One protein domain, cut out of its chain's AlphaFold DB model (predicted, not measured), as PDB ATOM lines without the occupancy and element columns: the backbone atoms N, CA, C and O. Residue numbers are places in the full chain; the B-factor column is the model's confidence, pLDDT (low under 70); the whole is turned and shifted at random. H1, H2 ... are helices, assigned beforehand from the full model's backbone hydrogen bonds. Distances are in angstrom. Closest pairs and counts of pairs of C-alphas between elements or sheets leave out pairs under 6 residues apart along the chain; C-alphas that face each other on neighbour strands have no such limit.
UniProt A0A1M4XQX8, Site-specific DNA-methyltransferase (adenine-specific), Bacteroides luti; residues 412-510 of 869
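AT A GLANCE: This is residues 412 to 510 of the 869 residues of the protein "Site-specific DNA-methyltransferase (adenine-specific)" of Bacteroides luti (UniProt A0A1M4XQX8). The domain is a long helical hairpin, H2 and H3 side by side and running opposite ways, with two short helices, H1 and H4, toward the end where H2 begins and H3 ends. H1 lies beside H2 without clearly touching it, while H4 stands across the last part of H3; at the far end of the hairpin the turn, residues 461 to 466, sticks out. The printed part has 99 residues with four named helices, in the order H1, H2, H3, H4, and no named strand; the class is all helix. It is loose, with a radius of gyration of the C-alphas of 16.4 A, and elongated, spanning 51 by 29 by 19 A.

IN THESE COORDINATES: The printed part begins at Asn 412, and H1 follows as residues 420 to 426, with C-alpha 420 at (28.920, 8.297, -10.046). H2 holds residues 432 to 462 and is the longest helix, 44.8 A from first to last C-alpha; it begins at C-alpha 432 at (31.205, 0.218, -25.093). H3, residues 467 to 493, measures 37.8 A. H4 holds residues 501 to 508 and ends at C-alpha 508 at (48.726, 11.103, -6.512).

HOW THE PARTS SIT: H2 and H3 form a helical hairpin. They touch with 20 pairs of C-alphas within 8 A, the closest being those of Ala 452 and Leu 477, 5.3 A apart. Their lines stand at a shallow tilt of 25 degrees, opposite ways. H1 and H2 are close but not clearly touching, and the closest C-alphas, those of Asn 424 and Lys 439, are 8.0 A apart; the tilt is a shallow 27 degrees, opposite ways. H1 and H3 are near each other, with 5 pairs of C-alphas within 10 A. H3 touches H4 with residues 489 to 493 alone; the closest C-alphas are those of Tyr 493 and Tyr 501, 6.9 A apart. The lines of H3 and H4 are about perpendicular, at 83 degrees. H4 is apart from H1 and from H2. In H1, H2, H3 and H4 every O i to N i+4 pair is within hydrogen-bond range.

THE WHOLE: The two C-alphas farthest apart, those of Gly 430 and Asp 465, are 50.8 A apart, whereas the first and last printed C-alphas, of Asn 412 and Pro 510, are 5.6 A apart. Residues 429 to 434, of which 432 to 434 belong to H2, stand free, and so do residues 461 to 466. The printed part has no cut. The links H1 to H2 and H2 to H3 are tight, the link H3 to H4 is short, and no link is long. The mean pLDDT of the printed part is 85.3; it is under 70 at residue 429, residues 462 to 466 and residues 495 to 496 of the model.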
ATOM      1  N   ASN A 412      44.257  12.203  -1.128       95.50
ATOM      2  CA  ASN A 412      44.224  13.458  -1.857       95.50
ATOM      3  C   ASN A 412      42.790  13.817  -2.250       95.50
ATOM      4  O   ASN A 412      42.277  13.345  -3.262       95.50
ATOM      5  N   THR A 413      42.186  14.744  -1.509       95.69
ATOM      6  CA  THR A 413      40.856  15.318  -1.782       95.69
ATOM      7  C   THR A 413      40.608  15.692  -3.249       95.69
ATOM      8  O   THR A 413      39.465  15.647  -3.711       95.69
ATOM      9  N   LEU A 414      41.654  16.062  -3.999       95.50
ATOM     10  CA  LEU A 414      41.543  16.538  -5.377       95.50
ATOM     11  C   LEU A 414      41.657  15.446  -6.447       95.50
ATOM     12  O   LEU A 414      41.299  15.712  -7.601       95.50
ATOM     13  N   VAL A 415      42.153  14.258  -6.106       94.31
ATOM     14  CA  VAL A 415      42.372  13.159  -7.054       94.31
ATOM     15  C   VAL A 415      41.423  12.018  -6.725       94.31
ATOM     16  O   VAL A 415      41.249  11.674  -5.567       94.31
ATOM     17  N   GLY A 416      40.819  11.418  -7.748       93.12
ATOM     18  CA  GLY A 416      39.799  10.387  -7.586       93.12
ATOM     19  C   GLY A 416      38.419  10.858  -8.036       93.12
ATOM     20  O   GLY A 416      38.151  12.051  -8.229       93.12
ATOM     21  N   TYR A 417      37.531   9.892  -8.235       93.75
ATOM     22  CA  TYR A 417      36.151  10.130  -8.653       93.75
ATOM     23  C   TYR A 417      35.315  10.642  -7.466       93.75
ATOM     24  O   TYR A 417      35.230   9.962  -6.439       93.75
ATOM     25  N   ALA A 418      34.700  11.829  -7.586       93.69
ATOM     26  CA  ALA A 418      33.812  12.361  -6.545       93.69
ATOM     27  C   ALA A 418      32.465  11.643  -6.538       93.69
ATOM     28  O   ALA A 418      31.966  11.262  -5.485       93.69
ATOM     29  N   THR A 419      31.868  11.493  -7.720       92.81
ATOM     30  CA  THR A 419      30.493  11.015  -7.878       92.81
ATOM     31  C   THR A 419      30.378   9.974  -8.982       92.81
ATOM     32  O   THR A 419      31.257   9.825  -9.838       92.81
ATOM     33  N   LYS A 420      29.247   9.263  -8.995       89.25
ATOM     34  CA  LYS A 420      28.920   8.297 -10.046       89.25
ATOM     35  C   LYS A 420      28.809   8.969 -11.419       89.25
ATOM     36  O   LYS A 420      29.169   8.367 -12.426       89.25
ATOM     37  N   GLU A 421      28.371  10.226 -11.482       88.81
ATOM     38  CA  GLU A 421      28.318  11.009 -12.722       88.81
ATOM     39  C   GLU A 421      29.711  11.261 -13.302       88.81
ATOM     40  O   GLU A 421      29.879  11.213 -14.521       88.81
ATOM     41  N   GLU A 422      30.708  11.535 -12.457       88.94
ATOM     42  CA  GLU A 422      32.095  11.692 -12.906       88.94
ATOM     43  C   GLU A 422      32.657  10.381 -13.454       88.94
ATOM     44  O   GLU A 422      33.241  10.382 -14.540       88.94
ATOM     45  N   LEU A 423      32.415   9.268 -12.753       88.75
ATOM     46  CA  LEU A 423      32.800   7.935 -13.216       88.75
ATOM     47  C   LEU A 423      32.140   7.599 -14.565       88.75
ATOM     48  O   LEU A 423      32.816   7.212 -15.514       88.75
ATOM     49  N   ASN A 424      30.830   7.824 -14.698       87.00
ATOM     50  CA  ASN A 424      30.090   7.561 -15.937       87.00
ATOM     51  C   ASN A 424      30.606   8.389 -17.128       87.00
ATOM     52  O   ASN A 424      30.680   7.883 -18.250       87.00
ATOM     53  N   LYS A 425      30.985   9.654 -16.905       85.06
ATOM     54  CA  LYS A 425      31.585  10.499 -17.954       85.06
ATOM     55  C   LYS A 425      32.928   9.954 -18.429       85.06
ATOM     56  O   LYS A 425      33.235  10.019 -19.615       85.06
ATOM     57  N   ASP A 426      33.717   9.401 -17.518       82.88
ATOM     58  CA  ASP A 426      34.994   8.765 -17.845       82.88
ATOM     59  C   ASP A 426      34.823   7.451 -18.631       82.88
ATOM     60  O   ASP A 426      35.669   7.074 -19.440       82.88
ATOM     61  N   LEU A 427      33.678   6.787 -18.452       81.56
ATOM     62  CA  LEU A 427      33.268   5.586 -19.186       81.56
ATOM     63  C   LEU A 427      32.592   5.889 -20.537       81.56
ATOM     64  O   LEU A 427      32.186   4.970 -21.243       81.56
ATOM     65  N   THR A 428      32.455   7.163 -20.922       72.88
ATOM     66  CA  THR A 428      31.790   7.548 -22.185       72.88
ATOM     67  C   THR A 428      32.683   7.316 -23.412       72.88
ATOM     68  O   THR A 428      32.182   7.171 -24.525       72.88
ATOM     69  N   TYR A 429      34.003   7.254 -23.227       66.25
ATOM     70  CA  TYR A 429      34.976   7.045 -24.298       66.25
ATOM     71  C   TYR A 429      35.631   5.657 -24.164       66.25
ATOM     72  O   TYR A 429      35.923   5.209 -23.055       66.25
ATOM     73  N   GLY A 430      35.862   4.972 -25.289       71.50
ATOM     74  CA  GLY A 430      36.441   3.619 -25.332       71.50
ATOM     75  C   GLY A 430      35.459   2.546 -25.814       71.50
ATOM     76  O   GLY A 430      34.437   2.864 -26.418       71.50
ATOM     77  N   ASP A 431      35.792   1.276 -25.577       79.88
ATOM     78  CA  ASP A 431      34.946   0.136 -25.942       79.88
ATOM     79  C   ASP A 431      33.671   0.111 -25.082       79.88
ATOM     80  O   ASP A 431      33.734   0.053 -23.851       79.88
ATOM     81  N   PHE A 432      32.513   0.171 -25.743       78.44
ATOM     82  CA  PHE A 432      31.205   0.218 -25.093       78.44
ATOM     83  C   PHE A 432      30.944  -1.003 -24.202       78.44
ATOM     84  O   PHE A 432      30.471  -0.838 -23.078       78.44
ATOM     85  N   PHE A 433      31.281  -2.208 -24.670       79.69
ATOM     86  CA  PHE A 433      31.021  -3.444 -23.933       79.69
ATOM     87  C   PHE A 433      31.935  -3.559 -22.713       79.69
ATOM     88  O   PHE A 433      31.452  -3.838 -21.617       79.69
ATOM     89  N   ALA A 434      33.225  -3.243 -22.867       80.62
ATOM     90  CA  ALA A 434      34.166  -3.249 -21.745       80.62
ATOM     91  C   ALA A 434      33.811  -2.192 -20.681       80.62
ATOM     92  O   ALA A 434      33.911  -2.447 -19.480       80.62
ATOM     93  N   ASN A 435      33.366  -1.004 -21.104       85.38
ATOM     94  CA  ASN A 435      32.925   0.045 -20.182       85.38
ATOM     95  C   ASN A 435      31.618  -0.331 -19.463       85.38
ATOM     96  O   ASN A 435      31.454   0.026 -18.295       85.38
ATOM     97  N   GLN A 436      30.705  -1.053 -20.124       83.62
ATOM     98  CA  GLN A 436      29.482  -1.555 -19.495       83.62
ATOM     99  C   GLN A 436      29.789  -2.644 -18.456       83.62
ATOM    100  O   GLN A 436      29.326  -2.537 -17.322       83.62
ATOM    101  N   GLU A 437      30.627  -3.626 -18.795       85.69
ATOM    102  CA  GLU A 437      31.055  -4.683 -17.867       85.69
ATOM    103  C   GLU A 437      31.780  -4.099 -16.642       85.69
ATOM    104  O   GLU A 437      31.490  -4.454 -15.497       85.69
ATOM    105  N   PHE A 438      32.680  -3.132 -16.860       87.44
ATOM    106  CA  PHE A 438      33.352  -2.419 -15.774       87.44
ATOM    107  C   PHE A 438      32.357  -1.689 -14.865       87.44
ATOM    108  O   PHE A 438      32.490  -1.733 -13.642       87.44
ATOM    109  N   LYS A 439      31.356  -1.024 -15.451       86.50
ATOM    110  CA  LYS A 439      30.335  -0.303 -14.691       86.50
ATOM    111  C   LYS A 439      29.527  -1.246 -13.804       86.50
ATOM    112  O   LYS A 439      29.379  -0.959 -12.619       86.50
ATOM    113  N   GLU A 440      29.058  -2.365 -14.350       86.75
ATOM    114  CA  GLU A 440      28.313  -3.381 -13.595       86.75
ATOM    115  C   GLU A 440      29.163  -3.960 -12.455       86.75
ATOM    116  O   GLU A 440      28.689  -4.093 -11.325       86.75
ATOM    117  N   LYS A 441      30.453  -4.220 -12.714       89.12
ATOM    118  CA  LYS A 441      31.404  -4.665 -11.686       89.12
ATOM    119  C   LYS A 441      31.552  -3.641 -10.557       89.12
ATOM    120  O   LYS A 441      31.462  -4.015  -9.390       89.12
ATOM    121  N   VAL A 442      31.779  -2.368 -10.885       89.31
ATOM    122  CA  VAL A 442      31.954  -1.304  -9.881       89.31
ATOM    123  C   VAL A 442      30.678  -1.085  -9.076       89.31
ATOM    124  O   VAL A 442      30.756  -0.966  -7.858       89.31
ATOM    125  N   GLU A 443      29.509  -1.074  -9.718       87.00
ATOM    126  CA  GLU A 443      28.224  -0.927  -9.023       87.00
ATOM    127  C   GLU A 443      27.994  -2.064  -8.014       87.00
ATOM    128  O   GLU A 443      27.650  -1.797  -6.864       87.00
ATOM    129  N   ASN A 444      28.289  -3.306  -8.401       88.81
ATOM    130  CA  ASN A 444      28.183  -4.470  -7.520       88.81
ATOM    131  C   ASN A 444      29.162  -4.394  -6.328       88.81
ATOM    132  O   ASN A 444      28.780  -4.630  -5.181       88.81
ATOM    133  N   GLU A 445      30.422  -4.015  -6.564       90.06
ATOM    134  CA  GLU A 445      31.395  -3.838  -5.473       90.06
ATOM    135  C   GLU A 445      31.034  -2.674  -4.541       90.06
ATOM    136  O   GLU A 445      31.172  -2.792  -3.322       90.06
ATOM    137  N   MET A 446      30.499  -1.579  -5.082       87.56
ATOM    138  CA  MET A 446      30.000  -0.457  -4.287       87.56
ATOM    139  C   MET A 446      28.845  -0.875  -3.364       87.56
ATOM    140  O   MET A 446      28.856  -0.520  -2.186       87.56
ATOM    141  N   GLU A 447      27.883  -1.664  -3.851       86.69
ATOM    142  CA  GLU A 447      26.790  -2.198  -3.020       86.69
ATOM    143  C   GLU A 447      27.315  -3.104  -1.896       86.69
ATOM    144  O   GLU A 447      26.905  -2.972  -0.740       86.69
ATOM    145  N   LYS A 448      28.286  -3.975  -2.197       90.19
ATOM    146  CA  LYS A 448      28.936  -4.825  -1.185       90.19
ATOM    147  C   LYS A 448      29.638  -4.004  -0.102       90.19
ATOM    148  O   LYS A 448      29.526  -4.341   1.078       90.19
ATOM    149  N   VAL A 449      30.359  -2.948  -0.487       89.44
ATOM    150  CA  VAL A 449      31.005  -2.016   0.455       89.44
ATOM    151  C   VAL A 449      29.956  -1.320   1.321       89.44
ATOM    152  O   VAL A 449      30.118  -1.256   2.538       89.44
ATOM    153  N   ALA A 450      28.854  -0.865   0.723       86.56
ATOM    154  CA  ALA A 450      27.767  -0.205   1.440       86.56
ATOM    155  C   ALA A 450      27.151  -1.097   2.523       86.56
ATOM    156  O   ALA A 450      26.973  -0.655   3.659       86.56
ATOM    157  N   MET A 451      26.869  -2.358   2.180       87.75
ATOM    158  CA  MET A 451      26.335  -3.353   3.113       87.75
ATOM    159  C   MET A 451      27.326  -3.671   4.237       87.75
ATOM    160  O   MET A 451      26.932  -3.764   5.399       87.75
ATOM    161  N   ALA A 452      28.616  -3.818   3.908       90.00
ATOM    162  CA  ALA A 452      29.661  -4.061   4.901       90.00
ATOM    163  C   ALA A 452      29.816  -2.875   5.867       90.00
ATOM    164  O   ALA A 452      29.972  -3.087   7.070       90.00
ATOM    165  N   TYR A 453      29.715  -1.642   5.363       88.31
ATOM    166  CA  TYR A 453      29.784  -0.438   6.187       88.31
ATOM    167  C   TYR A 453      28.573  -0.301   7.111       88.31
ATOM    168  O   TYR A 453      28.763  -0.051   8.299       88.31
ATOM    169  N   GLU A 454      27.342  -0.505   6.617       84.88
ATOM    170  CA  GLU A 454      26.153  -0.496   7.490       84.88
ATOM    171  C   GLU A 454      26.297  -1.530   8.604       84.88
ATOM    172  O   GLU A 454      26.069  -1.222   9.771       84.88
ATOM    173  N   ARG A 455      26.753  -2.741   8.261       86.62
ATOM    174  CA  ARG A 455      26.966  -3.794   9.253       86.62
ATOM    175  C   ARG A 455      28.013  -3.396  10.292       86.62
ATOM    176  O   ARG A 455      27.784  -3.583  11.483       86.62
ATOM    177  N   PHE A 456      29.142  -2.839   9.855       87.75
ATOM    178  CA  PHE A 456      30.187  -2.340  10.748       87.75
ATOM    179  C   PHE A 456      29.659  -1.238  11.679       87.75
ATOM    180  O   PHE A 456      29.853  -1.310  12.893       87.75
ATOM    181  N   LYS A 457      28.934  -0.255  11.132       83.56
ATOM    182  CA  LYS A 457      28.348   0.859  11.887       83.56
ATOM    183  C   LYS A 457      27.302   0.382  12.893       83.56
ATOM    184  O   LYS A 457      27.301   0.848  14.031       83.56
ATOM    185  N   GLU A 458      26.438  -0.550  12.498       81.88
ATOM    186  CA  GLU A 458      25.438  -1.162  13.375       81.88
ATOM    187  C   GLU A 458      26.110  -1.855  14.566       81.88
ATOM    188  O   GLU A 458      25.740  -1.586  15.708       81.88
ATOM    189  N   ILE A 459      27.131  -2.686  14.321       81.88
ATOM    190  CA  ILE A 459      27.879  -3.375  15.386       81.88
ATOM    191  C   ILE A 459      28.553  -2.349  16.306       81.88
ATOM    192  O   ILE A 459      28.386  -2.415  17.522       81.88
ATOM    193  N   GLN A 460      29.245  -1.361  15.728       80.00
ATOM    194  CA  GLN A 460      29.946  -0.312  16.472       80.00
ATOM    195  C   GLN A 460      29.013   0.498  17.385       80.00
ATOM    196  O   GLN A 460      29.395   0.880  18.495       80.00
ATOM    197  N   LEU A 461      27.794   0.781  16.921       74.44
ATOM    198  CA  LEU A 461      26.813   1.534  17.692       74.44
ATOM    199  C   LEU A 461      26.068   0.665  18.710       74.44
ATOM    200  O   LEU A 461      25.706   1.204  19.752       74.44
ATOM    201  N   ASN A 462      25.810  -0.619  18.431       69.00
ATOM    202  CA  ASN A 462      24.844  -1.426  19.190       69.00
ATOM    203  C   ASN A 462      25.440  -2.489  20.127       69.00
ATOM    204  O   ASN A 462      24.748  -2.850  21.075       69.00
ATOM    205  N   GLN A 463      26.652  -3.017  19.907       58.88
ATOM    206  CA  GLN A 463      27.172  -4.143  20.708       58.88
ATOM    207  C   GLN A 463      28.696  -4.081  20.902       58.88
ATOM    208  O   GLN A 463      29.460  -4.259  19.959       58.88
ATOM    209  N   GLN A 464      29.145  -3.888  22.151       55.56
ATOM    210  CA  GLN A 464      30.564  -3.980  22.542       55.56
ATOM    211  C   GLN A 464      31.007  -5.410  22.914       55.56
ATOM    212  O   GLN A 464      32.206  -5.651  23.043       55.56
ATOM    213  N   ASP A 465      30.079  -6.357  23.092       54.12
ATOM    214  CA  ASP A 465      30.391  -7.611  23.795       54.12
ATOM    215  C   ASP A 465      30.931  -8.737  22.883       54.12
ATOM    216  O   ASP A 465      31.534  -9.683  23.391       54.12
ATOM    217  N   ASP A 466      30.818  -8.619  21.549       68.50
ATOM    218  CA  ASP A 466      31.436  -9.555  20.590       68.50
ATOM    219  C   ASP A 466      32.496  -8.869  19.708       68.50
ATOM    220  O   ASP A 466      32.299  -8.518  18.541       68.50
ATOM    221  N   ILE A 467      33.670  -8.682  20.307       70.38
ATOM    222  CA  ILE A 467      34.849  -8.075  19.672       70.38
ATOM    223  C   ILE A 467      35.332  -8.886  18.465       70.38
ATOM    224  O   ILE A 467      35.904  -8.314  17.537       70.38
ATOM    225  N   VAL A 468      35.097 -10.202  18.442       77.62
ATOM    226  CA  VAL A 468      35.471 -11.040  17.296       77.62
ATOM    227  C   VAL A 468      34.627 -10.652  16.089       77.62
ATOM    228  O   VAL A 468      35.183 -10.404  15.017       77.62
ATOM    229  N   VAL A 469      33.313 -10.512  16.276       82.06
ATOM    230  CA  VAL A 469      32.397 -10.052  15.224       82.06
ATOM    231  C   VAL A 469      32.741  -8.632  14.767       82.06
ATOM    232  O   VAL A 469      32.762  -8.370  13.563       82.06
ATOM    233  N   PHE A 470      33.085  -7.729  15.692       81.50
ATOM    234  CA  PHE A 470      33.531  -6.374  15.344       81.50
ATOM    235  C   PHE A 470      34.814  -6.374  14.495       81.50
ATOM    236  O   PHE A 470      34.840  -5.773  13.418       81.50
ATOM    237  N   LYS A 471      35.862  -7.097  14.925       82.00
ATOM    238  CA  LYS A 471      37.128  -7.206  14.176       82.00
ATOM    239  C   LYS A 471      36.910  -7.838  12.798       82.00
ATOM    240  O   LYS A 471      37.461  -7.350  11.815       82.00
ATOM    241  N   GLN A 472      36.065  -8.866  12.696       86.62
ATOM    242  CA  GLN A 472      35.703  -9.482  11.414       86.62
ATOM    243  C   GLN A 472      34.970  -8.509  10.485       86.62
ATOM    244  O   GLN A 472      35.288  -8.447   9.299       86.62
ATOM    245  N   ALA A 473      34.023  -7.723  11.009       87.94
ATOM    246  CA  ALA A 473      33.315  -6.714  10.226       87.94
ATOM    247  C   ALA A 473      34.260  -5.610   9.726       87.94
ATOM    248  O   ALA A 473      34.179  -5.237   8.554       87.94
ATOM    249  N   LYS A 474      35.192  -5.144  10.575       87.62
ATOM    250  CA  LYS A 474      36.242  -4.185  10.187       87.62
ATOM    251  C   LYS A 474      37.100  -4.742   9.052       87.62
ATOM    252  O   LYS A 474      37.203  -4.103   8.012       87.62
ATOM    253  N   ILE A 475      37.658  -5.946   9.222       88.38
ATOM    254  CA  ILE A 475      38.509  -6.598   8.212       88.38
ATOM    255  C   ILE A 475      37.755  -6.745   6.886       88.38
ATOM    256  O   ILE A 475      38.257  -6.322   5.848       88.38
ATOM    257  N   ALA A 476      36.523  -7.260   6.923       91.06
ATOM    258  CA  ALA A 476      35.711  -7.441   5.724       91.06
ATOM    259  C   ALA A 476      35.420  -6.115   5.000       91.06
ATOM    260  O   ALA A 476      35.412  -6.075   3.769       91.06
ATOM    261  N   LEU A 477      35.178  -5.027   5.739       91.31
ATOM    262  CA  LEU A 477      34.992  -3.696   5.161       91.31
ATOM    263  C   LEU A 477      36.291  -3.166   4.540       91.31
ATOM    264  O   LEU A 477      36.271  -2.704   3.399       91.31
ATOM    265  N   THR A 478      37.415  -3.267   5.256       90.94
ATOM    266  CA  THR A 478      38.736  -2.838   4.773       90.94
ATOM    267  C   THR A 478      39.135  -3.574   3.494       90.94
ATOM    268  O   THR A 478      39.548  -2.930   2.532       90.94
ATOM    269  N   GLU A 479      38.962  -4.896   3.437       92.81
ATOM    270  CA  GLU A 479      39.278  -5.703   2.250       92.81
ATOM    271  C   GLU A 479      38.410  -5.317   1.045       92.81
ATOM    272  O   GLU A 479      38.923  -5.134  -0.059       92.81
ATOM    273  N   ARG A 480      37.099  -5.136   1.245       93.31
ATOM    274  CA  ARG A 480      36.182  -4.732   0.165       93.31
ATOM    275  C   ARG A 480      36.488  -3.336  -0.364       93.31
ATOM    276  O   ARG A 480      36.475  -3.133  -1.577       93.31
ATOM    277  N   LEU A 481      36.784  -2.389   0.527       92.81
ATOM    278  CA  LEU A 481      37.210  -1.044   0.141       92.81
ATOM    279  C   LEU A 481      38.527  -1.082  -0.634       92.81
ATOM    280  O   LEU A 481      38.630  -0.425  -1.665       92.81
ATOM    281  N   ALA A 482      39.506  -1.877  -0.190       92.88
ATOM    282  CA  ALA A 482      40.779  -2.029  -0.889       92.88
ATOM    283  C   ALA A 482      40.585  -2.564  -2.317       92.88
ATOM    284  O   ALA A 482      41.140  -1.997  -3.255       92.88
ATOM    285  N   ILE A 483      39.740  -3.587  -2.499       93.75
ATOM    286  CA  ILE A 483      39.409  -4.138  -3.825       93.75
ATOM    287  C   ILE A 483      38.738  -3.081  -4.711       93.75
ATOM    288  O   ILE A 483      39.124  -2.907  -5.866       93.75
ATOM    289  N   LEU A 484      37.734  -2.371  -4.189       94.12
ATOM    290  CA  LEU A 484      37.022  -1.345  -4.952       94.12
ATOM    291  C   LEU A 484      37.952  -0.191  -5.350       94.12
ATOM    292  O   LEU A 484      37.940   0.235  -6.506       94.12
ATOM    293  N   ASN A 485      38.772   0.292  -4.417       94.50
ATOM    294  CA  ASN A 485      39.746   1.342  -4.691       94.50
ATOM    295  C   ASN A 485      40.783   0.899  -5.714       94.50
ATOM    296  O   ASN A 485      41.062   1.664  -6.624       94.50
ATOM    297  N   ASP A 486      41.303  -0.324  -5.634       93.50
ATOM    298  CA  ASP A 486      42.268  -0.830  -6.613       93.50
ATOM    299  C   ASP A 486      41.679  -0.866  -8.035       93.50
ATOM    300  O   ASP A 486      42.287  -0.381  -8.993       93.50
ATOM    301  N   VAL A 487      40.425  -1.315  -8.171       92.38
ATOM    302  CA  VAL A 487      39.697  -1.292  -9.452       92.38
ATOM    303  C   VAL A 487      39.543   0.137  -9.991       92.38
ATOM    304  O   VAL A 487      39.757   0.378 -11.184       92.38
ATOM    305  N   LEU A 488      39.174   1.092  -9.134       93.06
ATOM    306  CA  LEU A 488      39.008   2.497  -9.521       93.06
ATOM    307  C   LEU A 488      40.351   3.183  -9.821       93.06
ATOM    308  O   LEU A 488      40.436   3.957 -10.778       93.06
ATOM    309  N   ASN A 489      41.400   2.858  -9.067       93.56
ATOM    310  CA  ASN A 489      42.763   3.351  -9.240       93.56
ATOM    311  C   ASN A 489      43.332   2.912 -10.585       93.56
ATOM    312  O   ASN A 489      43.828   3.747 -11.339       93.56
ATOM    313  N   HIS A 490      43.213   1.628 -10.929       90.81
ATOM    314  CA  HIS A 490      43.665   1.118 -12.223       90.81
ATOM    315  C   HIS A 490      42.919   1.759 -13.396       90.81
ATOM    316  O   HIS A 490      43.530   2.035 -14.434       90.81
ATOM    317  N   ARG A 491      41.621   2.060 -13.236       88.50
ATOM    318  CA  ARG A 491      40.870   2.817 -14.246       88.50
ATOM    319  C   ARG A 491      41.386   4.251 -14.374       88.50
ATOM    320  O   ARG A 491      41.585   4.710 -15.497       88.50
ATOM    321  N   LEU A 492      41.618   4.932 -13.251       88.19
ATOM    322  CA  LEU A 492      42.076   6.322 -13.223       88.19
ATOM    323  C   LEU A 492      43.520   6.482 -13.730       88.19
ATOM    324  O   LEU A 492      43.828   7.477 -14.382       88.19
ATOM    325  N   TYR A 493      44.392   5.510 -13.452       87.44
ATOM    326  CA  TYR A 493      45.793   5.496 -13.880       87.44
ATOM    327  C   TYR A 493      45.934   5.540 -15.411       87.44
ATOM    328  O   TYR A 493      46.769   6.291 -15.921       87.44
ATOM    329  N   GLY A 494      45.086   4.795 -16.135       75.25
ATOM    330  CA  GLY A 494      45.061   4.744 -17.602       75.25
ATOM    331  C   GLY A 494      46.318   4.128 -18.250       75.25
ATOM    332  O   GLY A 494      47.357   3.966 -17.626       75.25
ATOM    333  N   ILE A 495      46.243   3.774 -19.541       57.75
ATOM    334  CA  ILE A 495      47.332   3.064 -20.259       57.75
ATOM    335  C   ILE A 495      48.495   4.003 -20.662       57.75
ATOM    336  O   ILE A 495      49.614   3.547 -20.875       57.75
ATOM    337  N   ASN A 496      48.267   5.321 -20.726       58.53
ATOM    338  CA  ASN A 496      49.239   6.317 -21.210       58.53
ATOM    339  C   ASN A 496      49.815   7.195 -20.084       58.53
ATOM    340  O   ASN A 496      49.931   8.415 -20.240       58.53
ATOM    341  N   ASN A 497      50.153   6.595 -18.942       71.62
ATOM    342  CA  ASN A 497      50.809   7.305 -17.848       71.62
ATOM    343  C   ASN A 497      52.338   7.249 -17.993       71.62
ATOM    344  O   ASN A 497      52.897   6.248 -18.431       71.62
ATOM    345  N   ALA A 498      53.020   8.344 -17.655       78.25
ATOM    346  CA  ALA A 498      54.483   8.421 -17.746       78.25
ATOM    347  C   ALA A 498      55.190   7.786 -16.534       78.25
ATOM    348  O   ALA A 498      56.383   7.505 -16.599       78.25
ATOM    349  N   LEU A 499      54.462   7.613 -15.429       84.75
ATOM    350  CA  LEU A 499      54.913   6.961 -14.202       84.75
ATOM    351  C   LEU A 499      54.466   5.500 -14.200       84.75
ATOM    352  O   LEU A 499      53.493   5.180 -14.874       84.75
ATOM    353  N   THR A 500      55.130   4.642 -13.422       90.69
ATOM    354  CA  THR A 500      54.598   3.314 -13.075       90.69
ATOM    355  C   THR A 500      53.340   3.455 -12.212       90.69
ATOM    356  O   THR A 500      53.072   4.531 -11.665       90.69
ATOM    357  N   TYR A 501      52.563   2.377 -12.065       90.31
ATOM    358  CA  TYR A 501      51.369   2.399 -11.217       90.31
ATOM    359  C   TYR A 501      51.721   2.729  -9.764       90.31
ATOM    360  O   TYR A 501      51.066   3.567  -9.152       90.31
ATOM    361  N   GLU A 502      52.796   2.143  -9.240       90.88
ATOM    362  CA  GLU A 502      53.256   2.341  -7.866       90.88
ATOM    363  C   GLU A 502      53.700   3.791  -7.618       90.88
ATOM    364  O   GLU A 502      53.288   4.410  -6.632       90.88
ATOM    365  N   ASP A 503      54.482   4.366  -8.540       90.19
ATOM    366  CA  ASP A 503      54.941   5.756  -8.441       90.19
ATOM    367  C   ASP A 503      53.774   6.740  -8.589       90.19
ATOM    368  O   ASP A 503      53.699   7.753  -7.880       90.19
ATOM    369  N   TRP A 504      52.834   6.450  -9.495       91.88
ATOM    370  CA  TRP A 504      51.613   7.233  -9.655       91.88
ATOM    371  C   TRP A 504      50.754   7.181  -8.390       91.88
ATOM    372  O   TRP A 504      50.388   8.234  -7.871       91.88
ATOM    373  N   HIS A 505      50.495   5.991  -7.850       92.12
ATOM    374  CA  HIS A 505      49.667   5.801  -6.662       92.12
ATOM    375  C   HIS A 505      50.263   6.526  -5.446       92.12
ATOM    376  O   HIS A 505      49.557   7.260  -4.754       92.12
ATOM    377  N   SER A 506      51.580   6.411  -5.242       90.50
ATOM    378  CA  SER A 506      52.307   7.093  -4.161       90.50
ATOM    379  C   SER A 506      52.274   8.625  -4.281       90.50
ATOM    380  O   SER A 506      52.081   9.338  -3.295       90.50
ATOM    381  N   SER A 507      52.425   9.156  -5.498       88.19
ATOM    382  CA  SER A 507      52.460  10.608  -5.740       88.19
ATOM    383  C   SER A 507      51.081  11.270  -5.789       88.19
ATOM    384  O   SER A 507      50.946  12.427  -5.384       88.19
ATOM    385  N   HIS A 508      50.068  10.565  -6.295       91.75
ATOM    386  CA  HIS A 508      48.726  11.103  -6.512       91.75
ATOM    387  C   HIS A 508      47.788  10.849  -5.333       91.75
ATOM    388  O   HIS A 508      46.892  11.668  -5.125       91.75
ATOM    389  N   GLN A 509      48.010   9.769  -4.571       94.38
ATOM    390  CA  GLN A 509      47.210   9.353  -3.411       94.38
ATOM    391  C   GLN A 509      45.695   9.449  -3.673       94.38
ATOM    392  O   GLN A 509      45.005  10.209  -2.992       94.38
ATOM    393  N   PRO A 510      45.180   8.765  -4.710       94.69
ATOM    394  CA  PRO A 510      43.793   8.908  -5.143       94.69
ATOM    395  C   PRO A 510      42.800   8.640  -4.004       94.69
ATOM    396  O   PRO A 510      42.900   7.640  -3.300       94.69
TER     397      PRO A 510